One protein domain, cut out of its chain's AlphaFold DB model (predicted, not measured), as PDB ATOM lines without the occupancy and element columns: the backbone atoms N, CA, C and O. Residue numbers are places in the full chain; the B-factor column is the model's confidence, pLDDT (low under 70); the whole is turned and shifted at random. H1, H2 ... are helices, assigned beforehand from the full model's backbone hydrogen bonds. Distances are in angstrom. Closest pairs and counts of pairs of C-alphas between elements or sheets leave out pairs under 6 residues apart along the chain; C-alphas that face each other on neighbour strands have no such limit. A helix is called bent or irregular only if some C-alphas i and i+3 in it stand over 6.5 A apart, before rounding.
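What this domain is: This is residues 67 to 200 of the 203 residues of the protein "Hydroxylamine oxidoreductase" of Candidatus Eisenbacteria bacterium (UniProt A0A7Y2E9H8). Two long bent helices, H1 and H3, run side by side the same way, and two further helices run back beside them on opposite sides: H2 along H1 and H3a, H4 along H1b and H3b. Together they make a long slender bundle; H1a runs on past the other helices at one end, and the tight link from H3 to H4 turns at the other. The printed part has 134 residues with five named helices in the order H1, H2, H3, H4, H5 and no named strand; its class is all helix, and the short H5 near the last printed residue touches no other helix. The whole is compact, with a radius of gyration of the C-alphas of 16.4 A, but elongated in outline, spanning 59 by 34 by 22 A.

Where its parts are: H1, residues 67 to 100, was assigned as one helix by its hydrogen bonds but is bent, with the C-alphas of residues 86 and 89 7.0 A apart. Its arm H1a, residues 67 to 86, begins at C-alpha 67 at (85.065, 62.491, 126.439) and is 27.9 A long; its arm H1b, residues 89 to 100, is 16.0 A long. H2, residues 112 to 133, is 30.3 A long and neither bent nor irregular, but only just: C-alphas 120 and 123 are 6.3 A apart. H3, residues 137 to 169, was also assigned as one helix by its hydrogen bonds and is bent, with C-alphas 154 and 157 6.8 A apart. Its arm H3a, residues 137 to 154, is 23.1 A long and itself irregular, with C-alphas 140 and 143 6.6 A apart; its arm H3b, residues 157 to 169, is 18.5 A long. H4, residues 173 to 187, is 20.6 A long and begins at C-alpha 173 at (88.708, 98.028, 84.206). H5, residues 194 to 198, ends at C-alpha 198 at (83.965, 98.196, 112.322).

How they stand to each other: The arms of H1 stand at a shallow tilt of 25 degrees. H1a touches H2 with residues 76 to 83 alone, opposite ways at 9 degrees, a shallow tilt; the closest C-alphas, of Tyr 76 and Ala 132, are 5.9 A apart. H1b and H2 form a helical hairpin but only just touch, with 3 pairs of C-alphas within 8 A, the closest those of Gly 91 and Trp 117 at 7.0 A. H2 and H3a form a hairpin with 37 such pairs, at a shallow tilt of 24 degrees; the closest C-alphas, of Ala 128 and Gly 144, are 3.9 A apart. H1b and H3b are close but not clearly touching, with the closest C-alphas, of Ile 94 and Ala 160, 7.6 A apart. H3b and H4 form a hairpin at a shallow tilt of 20 degrees, with the C-alphas of Thr 164 and Ala 176 closest at 4.4 A. H4 also touches H1b, opposite ways at a shallow tilt of 4 degrees, closest at the C-alphas of Ser 97 and Val 179, 5.9 A. H2 and H4 are apart, and H4 and H5 are only just apart, at 8.1 A. Every O i to N i+4 pair is within hydrogen-bond range in H1a, H1b, H3b, H4 and H5; in H2 15 of 18 are, and in H3a 10 of 14.

The domain as a whole: The two C-alphas farthest apart, those of Asp 67 and Gly 171, are 59.7 A from each other. The printed part has no cut. The link from H1 to H2, 11 residues, is long; those from H2 to H3 and from H3 to H4 are tight, and that from H4 to H5 is short. The mean pLDDT of the printed part is 95.4, and residues 195 to 200 are under 70.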
ATOM      1  N   ASP A  67      85.712  61.180 126.587       98.50
ATOM      2  CA  ASP A  67      85.065  62.491 126.439       98.50
ATOM      3  C   ASP A  67      86.082  63.611 126.207       98.50
ATOM      4  O   ASP A  67      85.913  64.420 125.297       98.50
ATOM      5  N   TYR A  68      87.187  63.613 126.963       98.31
ATOM      6  CA  TYR A  68      88.271  64.577 126.763       98.31
ATOM      7  C   TYR A  68      88.878  64.449 125.361       98.31
ATOM      8  O   TYR A  68      89.084  65.441 124.665       98.31
ATOM      9  N   ILE A  69      89.151  63.215 124.932       98.44
ATOM     10  CA  ILE A  69      89.765  62.930 123.629       98.44
ATOM     11  C   ILE A  69      88.845  63.369 122.485       98.44
ATOM     12  O   ILE A  69      89.313  63.936 121.498       98.44
ATOM     13  N   ASN A  70      87.546  63.090 122.598       98.06
ATOM     14  CA  ASN A  70      86.566  63.474 121.591       98.06
ATOM     15  C   ASN A  70      86.413  64.996 121.519       98.06
ATOM     16  O   ASN A  70      86.506  65.534 120.420       98.06
ATOM     17  N   GLY A  71      86.301  65.682 122.662       98.38
ATOM     18  CA  GLY A  71      86.213  67.145 122.703       98.38
ATOM     19  C   GLY A  71      87.464  67.845 122.161       98.38
ATOM     20  O   GLY A  71      87.354  68.823 121.427       98.38
ATOM     21  N   PHE A  72      88.662  67.314 122.440       98.31
ATOM     22  CA  PHE A  72      89.900  67.820 121.833       98.31
ATOM     23  C   PHE A  72      89.855  67.746 120.302       98.31
ATOM     24  O   PHE A  72      90.241  68.693 119.617       98.31
ATOM     25  N   TYR A  73      89.401  66.617 119.756       98.06
ATOM     26  CA  TYR A  73      89.384  66.437 118.310       98.06
ATOM     27  C   TYR A  73      88.270  67.199 117.605       98.06
ATOM     28  O   TYR A  73      88.521  67.678 116.506       98.06
ATOM     29  N   GLU A  74      87.114  67.373 118.241       98.19
ATOM     30  CA  GLU A  74      86.075  68.293 117.772       98.19
ATOM     31  C   GLU A  74      86.633  69.720 117.668       98.19
ATOM     32  O   GLU A  74      86.640  70.297 116.585       98.19
ATOM     33  N   GLN A  75      87.255  70.231 118.738       98.00
ATOM     34  CA  GLN A  75      87.879  71.559 118.727       98.00
ATOM     35  C   GLN A  75      88.969  71.693 117.652       98.00
ATOM     36  O   GLN A  75      89.068  72.727 116.990       98.00
ATOM     37  N   TYR A  76      89.820  70.677 117.487       97.94
ATOM     38  CA  TYR A  76      90.874  70.711 116.475       97.94
ATOM     39  C   TYR A  76      90.306  70.697 115.050       97.94
ATOM     40  O   TYR A  76      90.802  71.430 114.191       97.94
ATOM     41  N   ASP A  77      89.271  69.899 114.796       98.19
ATOM     42  CA  ASP A  77      88.642  69.809 113.479       98.19
ATOM     43  C   ASP A  77      87.927  71.118 113.130       98.19
ATOM     44  O   ASP A  77      88.177  71.675 112.058       98.19
ATOM     45  N   ASP A  78      87.171  71.685 114.071       98.19
ATOM     46  CA  ASP A  78      86.536  72.997 113.923       98.19
ATOM     47  C   ASP A  78      87.562  74.103 113.664       98.19
ATOM     48  O   ASP A  78      87.353  74.966 112.809       98.19
ATOM     49  N   PHE A  79      88.710  74.066 114.346       98.38
ATOM     50  CA  PHE A  79      89.792  75.023 114.127       98.38
ATOM     51  C   PHE A  79      90.354  74.936 112.702       98.38
ATOM     52  O   PHE A  79      90.556  75.959 112.039       98.38
ATOM     53  N   VAL A  80      90.624  73.719 112.218       98.31
ATOM     54  CA  VAL A  80      91.148  73.499 110.861       98.31
ATOM     55  C   VAL A  80      90.129  73.942 109.813       98.31
ATOM     56  O   VAL A  80      90.511  74.604 108.845       98.31
ATOM     57  N   VAL A  81      88.847  73.623 110.013       98.12
ATOM     58  CA  VAL A  81      87.750  74.046 109.131       98.12
ATOM     59  C   VAL A  81      87.617  75.566 109.128       98.12
ATOM     60  O   VAL A  81      87.612  76.161 108.051       98.12
ATOM     61  N   LEU A  82      87.612  76.215 110.295       97.88
ATOM     62  CA  LEU A  82      87.559  77.673 110.409       97.88
ATOM     63  C   LEU A  82      88.693  78.333 109.620       97.88
ATOM     64  O   LEU A  82      88.441  79.214 108.801       97.88
ATOM     65  N   TYR A  83      89.936  77.897 109.833       98.50
ATOM     66  CA  TYR A  83      91.083  78.412 109.088       98.50
ATOM     67  C   TYR A  83      90.920  78.200 107.569       98.50
ATOM     68  O   TYR A  83      91.163  79.113 106.770       98.50
ATOM     69  N   ASN A  84      90.493  77.000 107.164       98.50
ATOM     70  CA  ASN A  84      90.338  76.630 105.762       98.50
ATOM     71  C   ASN A  84      89.285  77.481 105.045       98.50
ATOM     72  O   ASN A  84      89.570  78.008 103.967       98.50
ATOM     73  N   GLU A  85      88.087  77.594 105.619       98.00
ATOM     74  CA  GLU A  85      86.953  78.280 104.993       98.00
ATOM     75  C   GLU A  85      87.092  79.799 105.054       98.00
ATOM     76  O   GLU A  85      86.823  80.466 104.056       98.00
ATOM     77  N   LYS A  86      87.551  80.340 106.187       97.88
ATOM     78  CA  LYS A  86      87.594  81.789 106.413       97.88
ATOM     79  C   LYS A  86      88.823  82.467 105.809       97.88
ATOM     80  O   LYS A  86      88.744  83.630 105.438       97.88
ATOM     81  N   PHE A  87      89.961  81.778 105.708       98.38
ATOM     82  CA  PHE A  87      91.220  82.420 105.305       98.38
ATOM     83  C   PHE A  87      91.879  81.740 104.109       98.38
ATOM     84  O   PHE A  87      92.139  82.383 103.093       98.38
ATOM     85  N   ALA A  88      92.127  80.430 104.183       98.38
ATOM     86  CA  ALA A  88      92.940  79.764 103.170       98.38
ATOM     87  C   ALA A  88      92.248  79.644 101.805       98.38
ATOM     88  O   ALA A  88      92.864  79.918 100.775       98.38
ATOM     89  N   LYS A  89      90.977  79.223 101.766       98.44
ATOM     90  CA  LYS A  89      90.214  79.149 100.512       98.44
ATOM     91  C   LYS A  89      89.985  80.545  99.912       98.44
ATOM     92  O   LYS A  89      90.301  80.690  98.731       98.44
ATOM     93  N   PRO A  90      89.531  81.562 100.675       98.56
ATOM     94  CA  PRO A  90      89.425  82.936 100.188       98.56
ATOM     95  C   PRO A  90      90.734  83.507  99.653       98.56
ATOM     96  O   PRO A  90      90.780  83.935  98.504       98.56
ATOM     97  N   GLY A  91      91.822  83.438 100.425       98.38
ATOM     98  CA  GLY A  91      93.112  83.980  99.996       98.38
ATOM     99  C   GLY A  91      93.650  83.283  98.745       98.38
ATOM    100  O   GLY A  91      94.106  83.942  97.813       98.38
ATOM    101  N   ARG A  92      93.486  81.955  98.647       98.50
ATOM    102  CA  ARG A  92      93.814  81.210  97.424       98.50
ATOM    103  C   ARG A  92      92.967  81.662  96.231       98.50
ATOM    104  O   ARG A  92      93.501  81.725  95.130       98.50
ATOM    105  N   SER A  93      91.677  81.932  96.438       98.56
ATOM    106  CA  SER A  93      90.765  82.390  95.383       98.56
ATOM    107  C   SER A  93      91.171  83.763  94.847       98.56
ATOM    108  O   SER A  93      91.311  83.926  93.639       98.56
ATOM    109  N   ILE A  94      91.485  84.709  95.740       98.62
ATOM    110  CA  ILE A  94      91.968  86.052  95.380       98.62
ATOM    111  C   ILE A  94      93.255  85.955  94.555       98.62
ATOM    112  O   ILE A  94      93.325  86.495  93.451       98.62
ATOM    113  N   MET A  95      94.250  85.201  95.035       98.56
ATOM    114  CA  MET A  95      95.512  85.012  94.308       98.56
ATOM    115  C   MET A  95      95.308  84.324  92.953       98.56
ATOM    116  O   MET A  95      95.968  84.673  91.976       98.56
ATOM    117  N   ALA A  96      94.400  83.347  92.872       98.19
ATOM    118  CA  ALA A  96      94.068  82.686  91.615       98.19
ATOM    119  C   ALA A  96      93.385  83.645  90.629       98.19
ATOM    120  O   ALA A  96      93.724  83.625  89.450       98.19
ATOM    121  N   SER A  97      92.477  84.497  91.111       98.31
ATOM    122  CA  SER A  97      91.770  85.499  90.308       98.31
ATOM    123  C   SER A  97      92.736  86.546  89.743       98.31
ATOM    124  O   SER A  97      92.759  86.776  88.536       98.31
ATOM    125  N   LEU A  98      93.638  87.078  90.578       98.56
ATOM    126  CA  LEU A  98      94.697  88.002  90.148       98.56
ATOM    127  C   LEU A  98      95.586  87.406  89.046       98.56
ATOM    128  O   LEU A  98      95.881  88.083  88.061       98.56
ATOM    129  N   ARG A  99      95.982  86.131  89.180       97.88
ATOM    130  CA  ARG A  99      96.768  85.425  88.151       97.88
ATOM    131  C   ARG A  99      95.972  85.174  86.878       97.88
ATOM    132  O   ARG A  99      96.508  85.353  85.792       97.88
ATOM    133  N   ALA A 100      94.718  84.746  87.002       97.81
ATOM    134  CA  ALA A 100      93.861  84.437  85.859       97.81
ATOM    135  C   ALA A 100      93.556  85.678  85.009       97.81
ATOM    136  O   ALA A 100      93.488  85.584  83.786       97.81
ATOM    137  N   GLU A 101      93.416  86.837  85.651       98.19
ATOM    138  CA  GLU A 101      93.218  88.122  84.981       98.19
ATOM    139  C   GLU A 101      94.543  88.788  84.555       98.19
ATOM    140  O   GLU A 101      94.528  89.871  83.967       98.19
ATOM    141  N   GLU A 102      95.691  88.140  84.797       97.81
ATOM    142  CA  GLU A 102      97.037  88.644  84.482       97.81
ATOM    143  C   GLU A 102      97.316  90.019  85.119       97.81
ATOM    144  O   GLU A 102      97.955  90.882  84.515       97.81
ATOM    145  N   LEU A 103      96.781  90.254  86.323       98.12
ATOM    146  CA  LEU A 103      97.028  91.476  87.096       98.12
ATOM    147  C   LEU A 103      98.280  91.383  87.974       98.12
ATOM    148  O   LEU A 103      98.722  92.402  88.493       98.12
ATOM    149  N   ILE A 104      98.833  90.178  88.110       97.44
ATOM    150  CA  ILE A 104     100.151  89.903  88.682       97.44
ATOM    151  C   ILE A 104     100.972  89.091  87.676       97.44
ATOM    152  O   ILE A 104     100.405  88.415  86.804       97.44
ATOM    153  N   THR A 105     102.296  89.168  87.759       95.81
ATOM    154  CA  THR A 105     103.187  88.534  86.787       95.81
ATOM    155  C   THR A 105     103.217  87.005  86.957       95.81
ATOM    156  O   THR A 105     102.831  86.459  87.994       95.81
ATOM    157  N   PRO A 106     103.647  86.250  85.926       95.31
ATOM    158  CA  PRO A 106     103.870  84.813  86.068       95.31
ATOM    159  C   PRO A 106     105.142  84.477  86.865       95.31
ATOM    160  O   PRO A 106     105.341  83.309  87.219       95.31
ATOM    161  N   THR A 107     106.023  85.456  87.101       96.88
ATOM    162  CA  THR A 107     107.195  85.277  87.962       96.88
ATOM    163  C   THR A 107     106.700  85.059  89.386       96.88
ATOM    164  O   THR A 107     105.705  85.630  89.793       96.88
ATOM    165  N   GLN A 108     107.340  84.159  90.127       94.69
ATOM    166  CA  GLN A 108     106.943  83.892  91.506       94.69
ATOM    167  C   GLN A 108     107.789  84.723  92.463       94.69
ATOM    168  O   GLN A 108     109.014  84.748  92.333       94.69
ATOM    169  N   PHE A 109     107.136  85.262  93.485       96.69
ATOM    170  CA  PHE A 109     107.724  86.030  94.579       96.69
ATOM    171  C   PHE A 109     108.401  87.338  94.147       96.69
ATOM    172  O   PHE A 109     109.290  87.822  94.857       96.69
ATOM    173  N   ASP A 110     107.998  87.919  93.017       97.56
ATOM    174  CA  ASP A 110     108.454  89.246  92.587       97.56
ATOM    175  C   ASP A 110     107.542  90.372  93.094       97.56
ATOM    176  O   ASP A 110     107.998  91.507  93.241       97.56
ATOM    177  N   GLU A 111     106.293  90.054  93.443       98.12
ATOM    178  CA  GLU A 111     105.323  91.021  93.955       98.12
ATOM    179  C   GLU A 111     105.043  90.844  95.463       98.12
ATOM    180  O   GLU A 111     104.945  89.714  95.958       98.12
ATOM    181  N   PRO A 112     104.869  91.943  96.232       98.31
ATOM    182  CA  PRO A 112     104.645  91.877  97.681       98.31
ATOM    183  C   PRO A 112     103.468  90.988  98.105       98.31
ATOM    184  O   PRO A 112     103.569  90.272  99.102       98.31
ATOM    185  N   ILE A 113     102.384  90.969  97.324       98.56
ATOM    186  CA  ILE A 113     101.182  90.189  97.644       98.56
ATOM    187  C   ILE A 113     101.425  88.681  97.663       98.56
ATOM    188  O   ILE A 113     100.800  87.955  98.437       98.56
ATOM    189  N   GLU A 114     102.387  88.194  96.882       98.44
ATOM    190  CA  GLU A 114     102.759  86.783  96.900       98.44
ATOM    191  C   GLU A 114     103.484  86.404  98.196       98.44
ATOM    192  O   GLU A 114     103.264  85.311  98.726       98.44
ATOM    193  N   TRP A 115     104.287  87.320  98.749       98.56
ATOM    194  CA  TRP A 115     104.913  87.158 100.062       98.56
ATOM    195  C   TRP A 115     103.890  87.233 101.190       98.56
ATOM    196  O   TRP A 115     103.890  86.353 102.052       98.56
ATOM    197  N   THR A 116     102.983  88.212 101.163       98.69
ATOM    198  CA  THR A 116     101.876  88.317 102.128       98.69
ATOM    199  C   THR A 116     101.032  87.040 102.125       98.69
ATOM    200  O   THR A 116     100.797  86.452 103.184       98.69
ATOM    201  N   TRP A 117     100.650  86.534 100.946       98.50
ATOM    202  CA  TRP A 117      99.946  85.256 100.832       98.50
ATOM    203  C   TRP A 117     100.769  84.099 101.405       98.50
ATOM    204  O   TRP A 117     100.248  83.284 102.168       98.50
ATOM    205  N   PHE A 118     102.058  84.022 101.072       98.25
ATOM    206  CA  PHE A 118     102.937  82.977 101.583       98.25
ATOM    207  C   PHE A 118     103.049  83.003 103.107       98.25
ATOM    208  O   PHE A 118     102.889  81.952 103.724       98.25
ATOM    209  N   TYR A 119     103.255  84.162 103.732       98.38
ATOM    210  CA  TYR A 119     103.311  84.269 105.191       98.38
ATOM    211  C   TYR A 119     102.006  83.834 105.852       98.38
ATOM    212  O   TYR A 119     102.057  82.997 106.762       98.38
ATOM    213  N   LEU A 120     100.870  84.281 105.303       98.50
ATOM    214  CA  LEU A 120      99.539  83.934 105.791       98.50
ATOM    215  C   LEU A 120      99.363  82.424 105.911       98.50
ATOM    216  O   LEU A 120      99.031  81.911 106.978       98.50
ATOM    217  N   TRP A 121      99.591  81.672 104.831       98.12
ATOM    218  CA  TRP A 121      99.295  80.238 104.860       98.12
ATOM    219  C   TRP A 121     100.471  79.386 105.353       98.12
ATOM    220  O   TRP A 121     100.249  78.369 106.024       98.12
ATOM    221  N   HIS A 122     101.716  79.749 105.006       97.75
ATOM    222  CA  HIS A 122     102.906  78.935 105.267       97.75
ATOM    223  C   HIS A 122     103.400  79.113 106.693       97.75
ATOM    224  O   HIS A 122     103.738  78.117 107.335       97.75
ATOM    225  N   HIS A 123     103.555  80.352 107.146       96.19
ATOM    226  CA  HIS A 123     104.197  80.642 108.419       96.19
ATOM    227  C   HIS A 123     103.148  80.671 109.529       96.19
ATOM    228  O   HIS A 123     103.159  79.812 110.409       96.19
ATOM    229  N   GLU A 124     102.185  81.573 109.412       97.75
ATOM    230  CA  GLU A 124     101.178  81.854 110.437       97.75
ATOM    231  C   GLU A 124     100.117  80.749 110.450       97.75
ATOM    232  O   GLU A 124      99.896  80.081 111.459       97.75
ATOM    233  N   GLY A 125      99.545  80.439 109.286       97.88
ATOM    234  CA  GLY A 125      98.488  79.443 109.138       97.88
ATOM    235  C   GLY A 125      98.921  78.023 109.485       97.88
ATOM    236  O   GLY A 125      98.160  77.266 110.096       97.88
ATOM    237  N   ARG A 126     100.143  77.607 109.122       97.00
ATOM    238  CA  ARG A 126     100.651  76.294 109.563       97.00
ATOM    239  C   ARG A 126     100.890  76.265 111.058       97.00
ATOM    240  O   ARG A 126     100.527  75.276 111.688       97.00
ATOM    241  N   ARG A 127     101.497  77.313 111.611       96.88
ATOM    242  CA  ARG A 127     101.784  77.409 113.040       96.88
ATOM    243  C   ARG A 127     100.494  77.389 113.859       96.88
ATOM    244  O   ARG A 127     100.434  76.619 114.809       96.88
ATOM    245  N   ALA A 128      99.454  78.096 113.422       98.19
ATOM    246  CA  ALA A 128      98.124  78.077 114.026       98.19
ATOM    247  C   ALA A 128      97.560  76.650 114.111       98.19
ATOM    248  O   ALA A 128      97.262  76.141 115.193       98.19
ATOM    249  N   ARG A 129      97.488  75.954 112.967       98.12
ATOM    250  CA  ARG A 129      96.950  74.585 112.885       98.12
ATOM    251  C   ARG A 129      97.807  73.570 113.643       98.12
ATOM    252  O   ARG A 129      97.275  72.639 114.243       98.12
ATOM    253  N   HIS A 130      99.130  73.731 113.636       96.94
ATOM    254  CA  HIS A 130     100.024  72.868 114.409       96.94
ATOM    255  C   HIS A 130      99.891  73.129 115.915       96.94
ATOM    256  O   HIS A 130      99.804  72.179 116.689       96.94
ATOM    257  N   GLY A 131      99.787  74.396 116.323       97.44
ATOM    258  CA  GLY A 131      99.530  74.804 117.700       97.44
ATOM    259  C   GLY A 131      98.227  74.216 118.233       97.44
ATOM    260  O   GLY A 131      98.228  73.613 119.304       97.44
ATOM    261  N   ALA A 132      97.151  74.270 117.440       97.69
ATOM    262  CA  ALA A 132      95.883  73.619 117.770       97.69
ATOM    263  C   ALA A 132      96.048  72.096 117.945       97.69
ATOM    264  O   ALA A 132      95.617  71.537 118.951       97.69
ATOM    265  N   SER A 133      96.759  71.427 117.027       96.75
ATOM    266  CA  SER A 133      96.985  69.972 117.097       96.75
ATOM    267  C   SER A 133      97.849  69.513 118.281       96.75
ATOM    268  O   SER A 133      97.806  68.343 118.649       96.75
ATOM    269  N   MET A 134      98.630  70.423 118.871       96.44
ATOM    270  CA  MET A 134      99.575  70.137 119.955       96.44
ATOM    271  C   MET A 134      99.155  70.768 121.290       96.44
ATOM    272  O   MET A 134      99.974  70.843 122.204       96.44
ATOM    273  N   MET A 135      97.899  71.222 121.415       95.56
ATOM    274  CA  MET A 135      97.371  71.889 122.617       95.56
ATOM    275  C   MET A 135      98.229  73.089 123.069       95.56
ATOM    276  O   MET A 135      98.424  73.315 124.262       95.56
ATOM    277  N   ALA A 136      98.756  73.862 122.116       97.75
ATOM    278  CA  ALA A 136      99.556  75.057 122.365       97.75
ATOM    279  C   ALA A 136      98.711  76.318 122.085       97.75
ATOM    280  O   ALA A 136      98.747  76.836 120.965       97.75
ATOM    281  N   PRO A 137      97.933  76.823 123.068       96.88
ATOM    282  CA  PRO A 137      96.937  77.875 122.840       96.88
ATOM    283  C   PRO A 137      97.546  79.189 122.340       96.88
ATOM    284  O   PRO A 137      96.953  79.857 121.499       96.88
ATOM    285  N   ASP A 138      98.751  79.532 122.793       97.75
ATOM    286  CA  ASP A 138      99.455  80.744 122.364       97.75
ATOM    287  C   ASP A 138      99.860  80.687 120.877       97.75
ATOM    288  O   ASP A 138      99.668  81.637 120.122       97.75
ATOM    289  N   TYR A 139     100.308  79.512 120.420       97.88
ATOM    290  CA  TYR A 139     100.635  79.252 119.015       97.88
ATOM    291  C   TYR A 139      99.406  79.056 118.129       97.88
ATOM    292  O   TYR A 139      99.471  79.330 116.934       97.88
ATOM    293  N   ALA A 140      98.292  78.588 118.694       97.62
ATOM    294  CA  ALA A 140      97.016  78.520 117.991       97.62
ATOM    295  C   ALA A 140      96.417  79.922 117.788       97.62
ATOM    296  O   ALA A 140      95.841  80.198 116.735       97.62
ATOM    297  N   HIS A 141      96.575  80.810 118.774       96.81
ATOM    298  CA  HIS A 141      95.947  82.127 118.798       96.81
ATOM    299  C   HIS A 141      96.917  83.267 118.460       96.81
ATOM    300  O   HIS A 141      96.963  83.674 117.301       96.81
ATOM    301  N   TRP A 142      97.689  83.773 119.431       96.94
ATOM    302  CA  TRP A 142      98.503  84.992 119.295       96.94
ATOM    303  C   TRP A 142      99.546  84.900 118.195       96.94
ATOM    304  O   TRP A 142      99.636  85.788 117.358       96.94
ATOM    305  N   HIS A 143     100.284  83.797 118.163       97.12
ATOM    306  CA  HIS A 143     101.261  83.544 117.112       97.12
ATOM    307  C   HIS A 143     100.648  82.819 115.910       97.12
ATOM    308  O   HIS A 143     101.381  82.413 115.022       97.12
ATOM    309  N   GLY A 144      99.334  82.588 115.894       97.75
ATOM    310  CA  GLY A 144      98.637  81.804 114.879       97.75
ATOM    311  C   GLY A 144      97.505  82.594 114.241       97.75
ATOM    312  O   GLY A 144      97.738  83.438 113.382       97.75
ATOM    313  N   MET A 145      96.265  82.308 114.642       97.88
ATOM    314  CA  MET A 145      95.065  82.900 114.036       97.88
ATOM    315  C   MET A 145      95.008  84.428 114.102       97.88
ATOM    316  O   MET A 145      94.395  85.027 113.223       97.88
ATOM    317  N   TYR A 146      95.628  85.054 115.106       97.88
ATOM    318  CA  TYR A 146      95.749  86.511 115.166       97.88
ATOM    319  C   TYR A 146      96.575  87.040 113.986       97.88
ATOM    320  O   TYR A 146      96.079  87.873 113.234       97.88
ATOM    321  N   GLU A 147      97.782  86.504 113.781       98.31
ATOM    322  CA  GLU A 147      98.655  86.889 112.663       98.31
ATOM    323  C   GLU A 147      97.996  86.548 111.316       98.31
ATOM    324  O   GLU A 147      97.973  87.387 110.428       98.31
ATOM    325  N   VAL A 148      97.341  85.383 111.192       98.56
ATOM    326  CA  VAL A 148      96.576  85.022 109.978       98.56
ATOM    327  C   VAL A 148      95.491  86.054 109.665       98.56
ATOM    328  O   VAL A 148      95.303  86.418 108.503       98.56
ATOM    329  N   ALA A 149      94.736  86.486 110.677       98.06
ATOM    330  CA  ALA A 149      93.677  87.465 110.492       98.06
ATOM    331  C   ALA A 149      94.256  88.829 110.112       98.06
ATOM    332  O   ALA A 149      93.816  89.409 109.124       98.06
ATOM    333  N   GLU A 150      95.260  89.309 110.843       97.75
ATOM    334  CA  GLU A 150      95.949  90.566 110.546       97.75
ATOM    335  C   GLU A 150      96.499  90.569 109.112       97.75
ATOM    336  O   GLU A 150      96.120  91.426 108.315       97.75
ATOM    337  N   ARG A 151      97.220  89.518 108.712       98.19
ATOM    338  CA  ARG A 151      97.741  89.349 107.350       98.19
ATOM    339  C   ARG A 151      96.643  89.331 106.287       98.19
ATOM    340  O   ARG A 151      96.834  89.837 105.182       98.19
ATOM    341  N   PHE A 152      95.488  88.739 106.584       98.50
ATOM    342  CA  PHE A 152      94.367  88.679 105.645       98.50
ATOM    343  C   PHE A 152      93.696  90.045 105.451       98.50
ATOM    344  O   PHE A 152      93.488  90.469 104.312       98.50
ATOM    345  N   TYR A 153      93.350  90.724 106.549       98.06
ATOM    346  CA  TYR A 153      92.541  91.945 106.514       98.06
ATOM    347  C   TYR A 153      93.358  93.220 106.317       98.06
ATOM    348  O   TYR A 153      92.896  94.107 105.603       98.06
ATOM    349  N   GLU A 154      94.549  93.311 106.908       97.69
ATOM    350  CA  GLU A 154      95.384  94.519 106.865       97.69
ATOM    351  C   GLU A 154      96.369  94.509 105.688       97.69
ATOM    352  O   GLU A 154      96.803  95.567 105.239       97.69
ATOM    353  N   GLU A 155      96.692  93.333 105.134       98.56
ATOM    354  CA  GLU A 155      97.638  93.228 104.017       98.56
ATOM    355  C   GLU A 155      97.019  92.645 102.746       98.56
ATOM    356  O   GLU A 155      96.932  93.349 101.741       98.56
ATOM    357  N   LEU A 156      96.580  91.382 102.756       98.69
ATOM    358  CA  LEU A 156      96.189  90.678 101.528       98.69
ATOM    359  C   LEU A 156      95.043  91.388 100.794       98.69
ATOM    360  O   LEU A 156      95.133  91.618  99.587       98.69
ATOM    361  N   ILE A 157      93.973  91.743 101.512       98.50
ATOM    362  CA  ILE A 157      92.816  92.432 100.929       98.50
ATOM    363  C   ILE A 157      93.190  93.834 100.416       98.50
ATOM    364  O   ILE A 157      92.912  94.110  99.245       98.50
ATOM    365  N   PRO A 158      93.817  94.727 101.212       98.50
ATOM    366  CA  PRO A 158      94.226  96.045 100.731       98.50
ATOM    367  C   PRO A 158      95.180  95.990  99.538       98.50
ATOM    368  O   PRO A 158      94.993  96.739  98.582       98.50
ATOM    369  N   GLN A 159      96.157  95.080  99.546       98.75
ATOM    370  CA  GLN A 159      97.085  94.918  98.425       98.75
ATOM    371  C   GLN A 159      96.363  94.460  97.155       98.75
ATOM    372  O   GLN A 159      96.610  95.013  96.085       98.75
ATOM    373  N   ALA A 160      95.428  93.509  97.264       98.69
ATOM    374  CA  ALA A 160      94.620  93.086  96.123       98.69
ATOM    375  C   ALA A 160      93.784  94.250  95.562       98.69
ATOM    376  O   ALA A 160      93.758  94.448  94.348       98.69
ATOM    377  N   LYS A 161      93.171  95.067  96.432       98.50
ATOM    378  CA  LYS A 161      92.413  96.265  96.027       98.50
ATOM    379  C   LYS A 161      93.289  97.350  95.393       98.50
ATOM    380  O   LYS A 161      92.849  98.041  94.478       98.50
ATOM    381  N   GLU A 162      94.532  97.514  95.838       98.62
ATOM    382  CA  GLU A 162      95.453  98.464  95.202       98.62
ATOM    383  C   GLU A 162      95.869  97.986  93.801       98.62
ATOM    384  O   GLU A 162      95.929  98.783  92.864       98.62
ATOM    385  N   ILE A 163      96.069  96.675  93.619       98.62
ATOM    386  CA  ILE A 163      96.325  96.085  92.295       98.62
ATOM    387  C   ILE A 163      95.137  96.332  91.354       98.62
ATOM    388  O   ILE A 163      95.333  96.784  90.221       98.62
ATOM    389  N   THR A 164      93.899  96.096  91.801       98.50
ATOM    390  CA  THR A 164      92.707  96.329  90.964       98.50
ATOM    391  C   THR A 164      92.495  97.810  90.657       98.50
ATOM    392  O   THR A 164      92.133  98.164  89.529       98.50
ATOM    393  N   LYS A 165      92.795  98.704  91.601       98.44
ATOM    394  CA  LYS A 165      92.784 100.154  91.379       98.44
ATOM    395  C   LYS A 165      93.790 100.580  90.303       98.44
ATOM    396  O   LYS A 165      93.386 101.234  89.339       98.44
ATOM    397  N   HIS A 166      95.052 100.155  90.387       98.19
ATOM    398  CA  HIS A 166      96.049 100.448  89.347       98.19
ATOM    399  C   HIS A 166      95.663  99.859  87.985       98.19
ATOM    400  O   HIS A 166      95.821 100.510  86.947       98.19
ATOM    401  N   ALA A 167      95.109  98.644  87.969       98.00
ATOM    402  CA  ALA A 167      94.597  98.027  86.752       98.00
ATOM    403  C   ALA A 167      93.488  98.885  86.118       98.00
ATOM    404  O   ALA A 167      93.501  99.123  84.908       98.00
ATOM    405  N   ARG A 168      92.570  99.420  86.928       97.75
ATOM    406  CA  ARG A 168      91.497 100.321  86.484       97.75
ATOM    407  C   ARG A 168      92.045 101.619  85.886       97.75
ATOM    408  O   ARG A 168      91.604 102.009  84.805       97.75
ATOM    409  N   GLU A 169      93.018 102.246  86.543       97.50
ATOM    410  CA  GLU A 169      93.694 103.466  86.066       97.50
ATOM    411  C   GLU A 169      94.475 103.227  84.762       97.50
ATOM    412  O   GLU A 169      94.537 104.101  83.900       97.50
ATOM    413  N   SER A 170      94.981 102.008  84.570       96.94
ATOM    414  CA  SER A 170      95.714 101.580  83.371       96.94
ATOM    415  C   SER A 170      94.810 101.079  82.233       96.94
ATOM    416  O   SER A 170      95.290 100.476  81.275       96.94
ATOM    417  N   GLY A 171      93.490 101.280  82.327       97.50
ATOM    418  CA  GLY A 171      92.527 100.890  81.288       97.50
ATOM    419  C   GLY A 171      92.067  99.426  81.335       97.50
ATOM    420  O   GLY A 171      91.289  99.003  80.483       97.50
ATOM    421  N   GLN A 172      92.469  98.652  82.346       97.88
ATOM    422  CA  GLN A 172      92.101  97.242  82.537       97.88
ATOM    423  C   GLN A 172      90.866  97.072  83.441       97.88
ATOM    424  O   GLN A 172      90.785  96.149  84.251       97.88
ATOM    425  N   LYS A 173      89.873  97.960  83.306       97.75
ATOM    426  CA  LYS A 173      88.708  98.028  84.206       97.75
ATOM    427  C   LYS A 173      87.954  96.699  84.349       97.75
ATOM    428  O   LYS A 173      87.615  96.323  85.459       97.75
ATOM    429  N   LEU A 174      87.715  95.975  83.253       97.94
ATOM    430  CA  LEU A 174      86.972  94.706  83.303       97.94
ATOM    431  C   LEU A 174      87.705  93.619  84.104       97.94
ATOM    432  O   LEU A 174      87.052  92.834  84.782       97.94
ATOM    433  N   LYS A 175      89.042  93.589  84.033       98.38
ATOM    434  CA  LYS A 175      89.883  92.676  84.816       98.38
ATOM    435  C   LYS A 175      89.806  93.032  86.304       98.38
ATOM    436  O   LYS A 175      89.557  92.168  87.138       98.38
ATOM    437  N   ALA A 176      89.929  94.327  86.617       98.31
ATOM    438  CA  ALA A 176      89.791  94.854  87.974       98.31
ATOM    439  C   ALA A 176      88.420  94.523  88.592       98.31
ATOM    440  O   ALA A 176      88.366  93.959  89.679       98.31
ATOM    441  N   ASP A 177      87.328  94.791  87.867       98.12
ATOM    442  CA  ASP A 177      85.957  94.571  88.347       98.12
ATOM    443  C   ASP A 177      85.683  93.088  88.685       98.12
ATOM    444  O   ASP A 177      84.922  92.800  89.605       98.12
ATOM    445  N   ARG A 178      86.307  92.130  87.980       98.38
ATOM    446  CA  ARG A 178      86.164  90.692  88.283       98.38
ATOM    447  C   ARG A 178      86.853  90.291  89.582       98.38
ATOM    448  O   ARG A 178      86.288  89.519  90.352       98.38
ATOM    449  N   VAL A 179      88.061  90.801  89.819       98.44
ATOM    450  CA  VAL A 179      88.795  90.537  91.064       98.44
ATOM    451  C   VAL A 179      88.107  91.227  92.242       98.44
ATOM    452  O   VAL A 179      87.908  90.589  93.274       98.44
ATOM    453  N   ASP A 180      87.675  92.482  92.073       98.31
ATOM    454  CA  ASP A 180      86.907  93.216  93.088       98.31
ATOM    455  C   ASP A 180      85.618  92.458  93.454       98.31
ATOM    456  O   ASP A 180      85.332  92.269  94.634       98.31
ATOM    457  N   ALA A 181      84.889  91.926  92.464       98.12
ATOM    458  CA  ALA A 181      83.683  91.134  92.708       98.12
ATOM    459  C   ALA A 181      83.948  89.849  93.516       98.12
ATOM    460  O   ALA A 181      83.131  89.483  94.360       98.12
ATOM    461  N   GLU A 182      85.077  89.168  93.291       98.00
ATOM    462  CA  GLU A 182      85.482  88.001  94.091       98.00
ATOM    463  C   GLU A 182      85.794  88.403  95.543       98.00
ATOM    464  O   GLU A 182      85.352  87.734  96.482       98.00
ATOM    465  N   ILE A 183      86.515  89.513  95.739       97.94
ATOM    466  CA  ILE A 183      86.833  90.050  97.071       97.94
ATOM    467  C   ILE A 183      85.545  90.424  97.814       97.94
ATOM    468  O   ILE A 183      85.365  90.026  98.966       97.94
ATOM    469  N   ASP A 184      84.626  91.133  97.164       96.81
ATOM    470  CA  ASP A 184      83.358  91.547  97.766       96.81
ATOM    471  C   ASP A 184      82.467  90.334  98.087       96.81
ATOM    472  O   ASP A 184      81.871  90.256  99.165       96.81
ATOM    473  N   ALA A 185      82.433  89.327  97.208       96.69
ATOM    474  CA  ALA A 185      81.723  88.075  97.464       96.69
ATOM    475  C   ALA A 185      82.285  87.330  98.687       96.69
ATOM    476  O   ALA A 185      81.516  86.762  99.465       96.69
ATOM    477  N   ILE A 186      83.605  87.343  98.892       96.44
ATOM    478  CA  ILE A 186      84.249  86.807 100.100       96.44
ATOM    479  C   ILE A 186      83.847  87.619 101.336       96.44
ATOM    480  O   ILE A 186      83.395  87.038 102.322       96.44
ATOM    481  N   LEU A 187      83.980  88.945 101.289       95.62
ATOM    482  CA  LEU A 187      83.757  89.815 102.448       95.62
ATOM    483  C   LEU A 187      82.289  89.906 102.878       95.62
ATOM    484  O   LEU A 187      82.012  90.116 104.057       95.62
ATOM    485  N   SER A 188      81.353  89.644 101.965       94.81
ATOM    486  CA  SER A 188      79.918  89.583 102.276       94.81
ATOM    487  C   SER A 188      79.499  88.355 103.104       94.81
ATOM    488  O   SER A 188      78.374  88.299 103.625       94.81
ATOM    489  N   ARG A 189      80.370  87.340 103.237       94.38
ATOM    490  CA  ARG A 189      80.045  86.113 103.978       94.38
ATOM    491  C   ARG A 189      79.913  86.398 105.483       94.38
ATOM    492  O   ARG A 189      80.621  87.260 106.009       94.38
ATOM    493  N   PRO A 190      79.032  85.680 106.210       92.88
ATOM    494  CA  PRO A 190      78.743  85.945 107.624       92.88
ATOM    495  C   PRO A 190      79.974  86.087 108.530       92.88
ATOM    496  O   PRO A 190      79.990  86.928 109.425       92.88
ATOM    497  N   GLU A 191      81.016  85.301 108.283       90.06
ATOM    498  CA  GLU A 191      82.247  85.250 109.064       90.06
ATOM    499  C   GLU A 191      83.159  86.485 108.918       90.06
ATOM    500  O   GLU A 191      84.059  86.667 109.751       90.06
ATOM    501  N   HIS A 192      82.923  87.337 107.912       92.88
ATOM    502  CA  HIS A 192      83.691  88.557 107.621       92.88
ATOM    503  C   HIS A 192      82.941  89.861 107.967       92.88
ATOM    504  O   HIS A 192      83.569  90.912 108.078       92.88
ATOM    505  N   LYS A 193      81.630  89.798 108.251       83.62
ATOM    506  CA  LYS A 193      80.746  90.967 108.473       83.62
ATOM    507  C   LYS A 193      81.171  91.951 109.564       83.62
ATOM    508  O   LYS A 193      80.727  93.094 109.575       83.62
ATOM    509  N   TRP A 194      82.013  91.531 110.504       80.00
ATOM    510  CA  TRP A 194      82.541  92.429 111.534       80.00
ATOM    511  C   TRP A 194      83.335  93.603 110.930       80.00
ATOM    512  O   TRP A 194      83.388  94.667 111.543       80.00
ATOM    513  N   GLN A 195      83.890  93.440 109.724       69.38
ATOM    514  CA  GLN A 195      84.595  94.499 109.006       69.38
ATOM    515  C   GLN A 195      83.644  95.621 108.549       69.38
ATOM    516  O   GLN A 195      83.977  96.796 108.685       69.38
ATOM    517  N   GLU A 196      82.444  95.285 108.065       59.31
ATOM    518  CA  GLU A 196      81.455  96.270 107.593       59.31
ATOM    519  C   GLU A 196      80.986  97.190 108.733       59.31
ATOM    520  O   GLU A 196      80.862  98.398 108.552       59.31
ATOM    521  N   ASN A 197      80.813  96.628 109.933       52.97
ATOM    522  CA  ASN A 197      80.376  97.365 111.124       52.97
ATOM    523  C   ASN A 197      81.530  98.033 111.898       52.97
ATOM    524  O   ASN A 197      81.284  98.832 112.797       52.97
ATOM    525  N   GLY A 198      82.787  97.683 111.608       48.53
ATOM    526  CA  GLY A 198      83.965  98.196 112.322       48.53
ATOM    527  C   GLY A 198      84.526  99.499 111.746       48.53
ATOM    528  O   GLY A 198      85.166 100.264 112.470       48.53
ATOM    529  N   HIS A 199      84.271  99.771 110.462       45.34
ATOM    530  CA  HIS A 199      84.708 100.996 109.783       45.34
ATOM    531  C   HIS A 199      83.689 102.143 109.837       45.34
ATOM    532  O   HIS A 199      84.028 103.253 109.431       45.34
ATOM    533  N   SER A 200      82.493 101.942 110.407       40.25
ATOM    534  CA  SER A 200      81.618 103.052 110.807       40.25
ATOM    535  C   SER A 200      82.160 103.713 112.083       40.25
ATOM    536  O   SER A 200      81.557 103.648 113.150       40.25
TER     537      SER A 200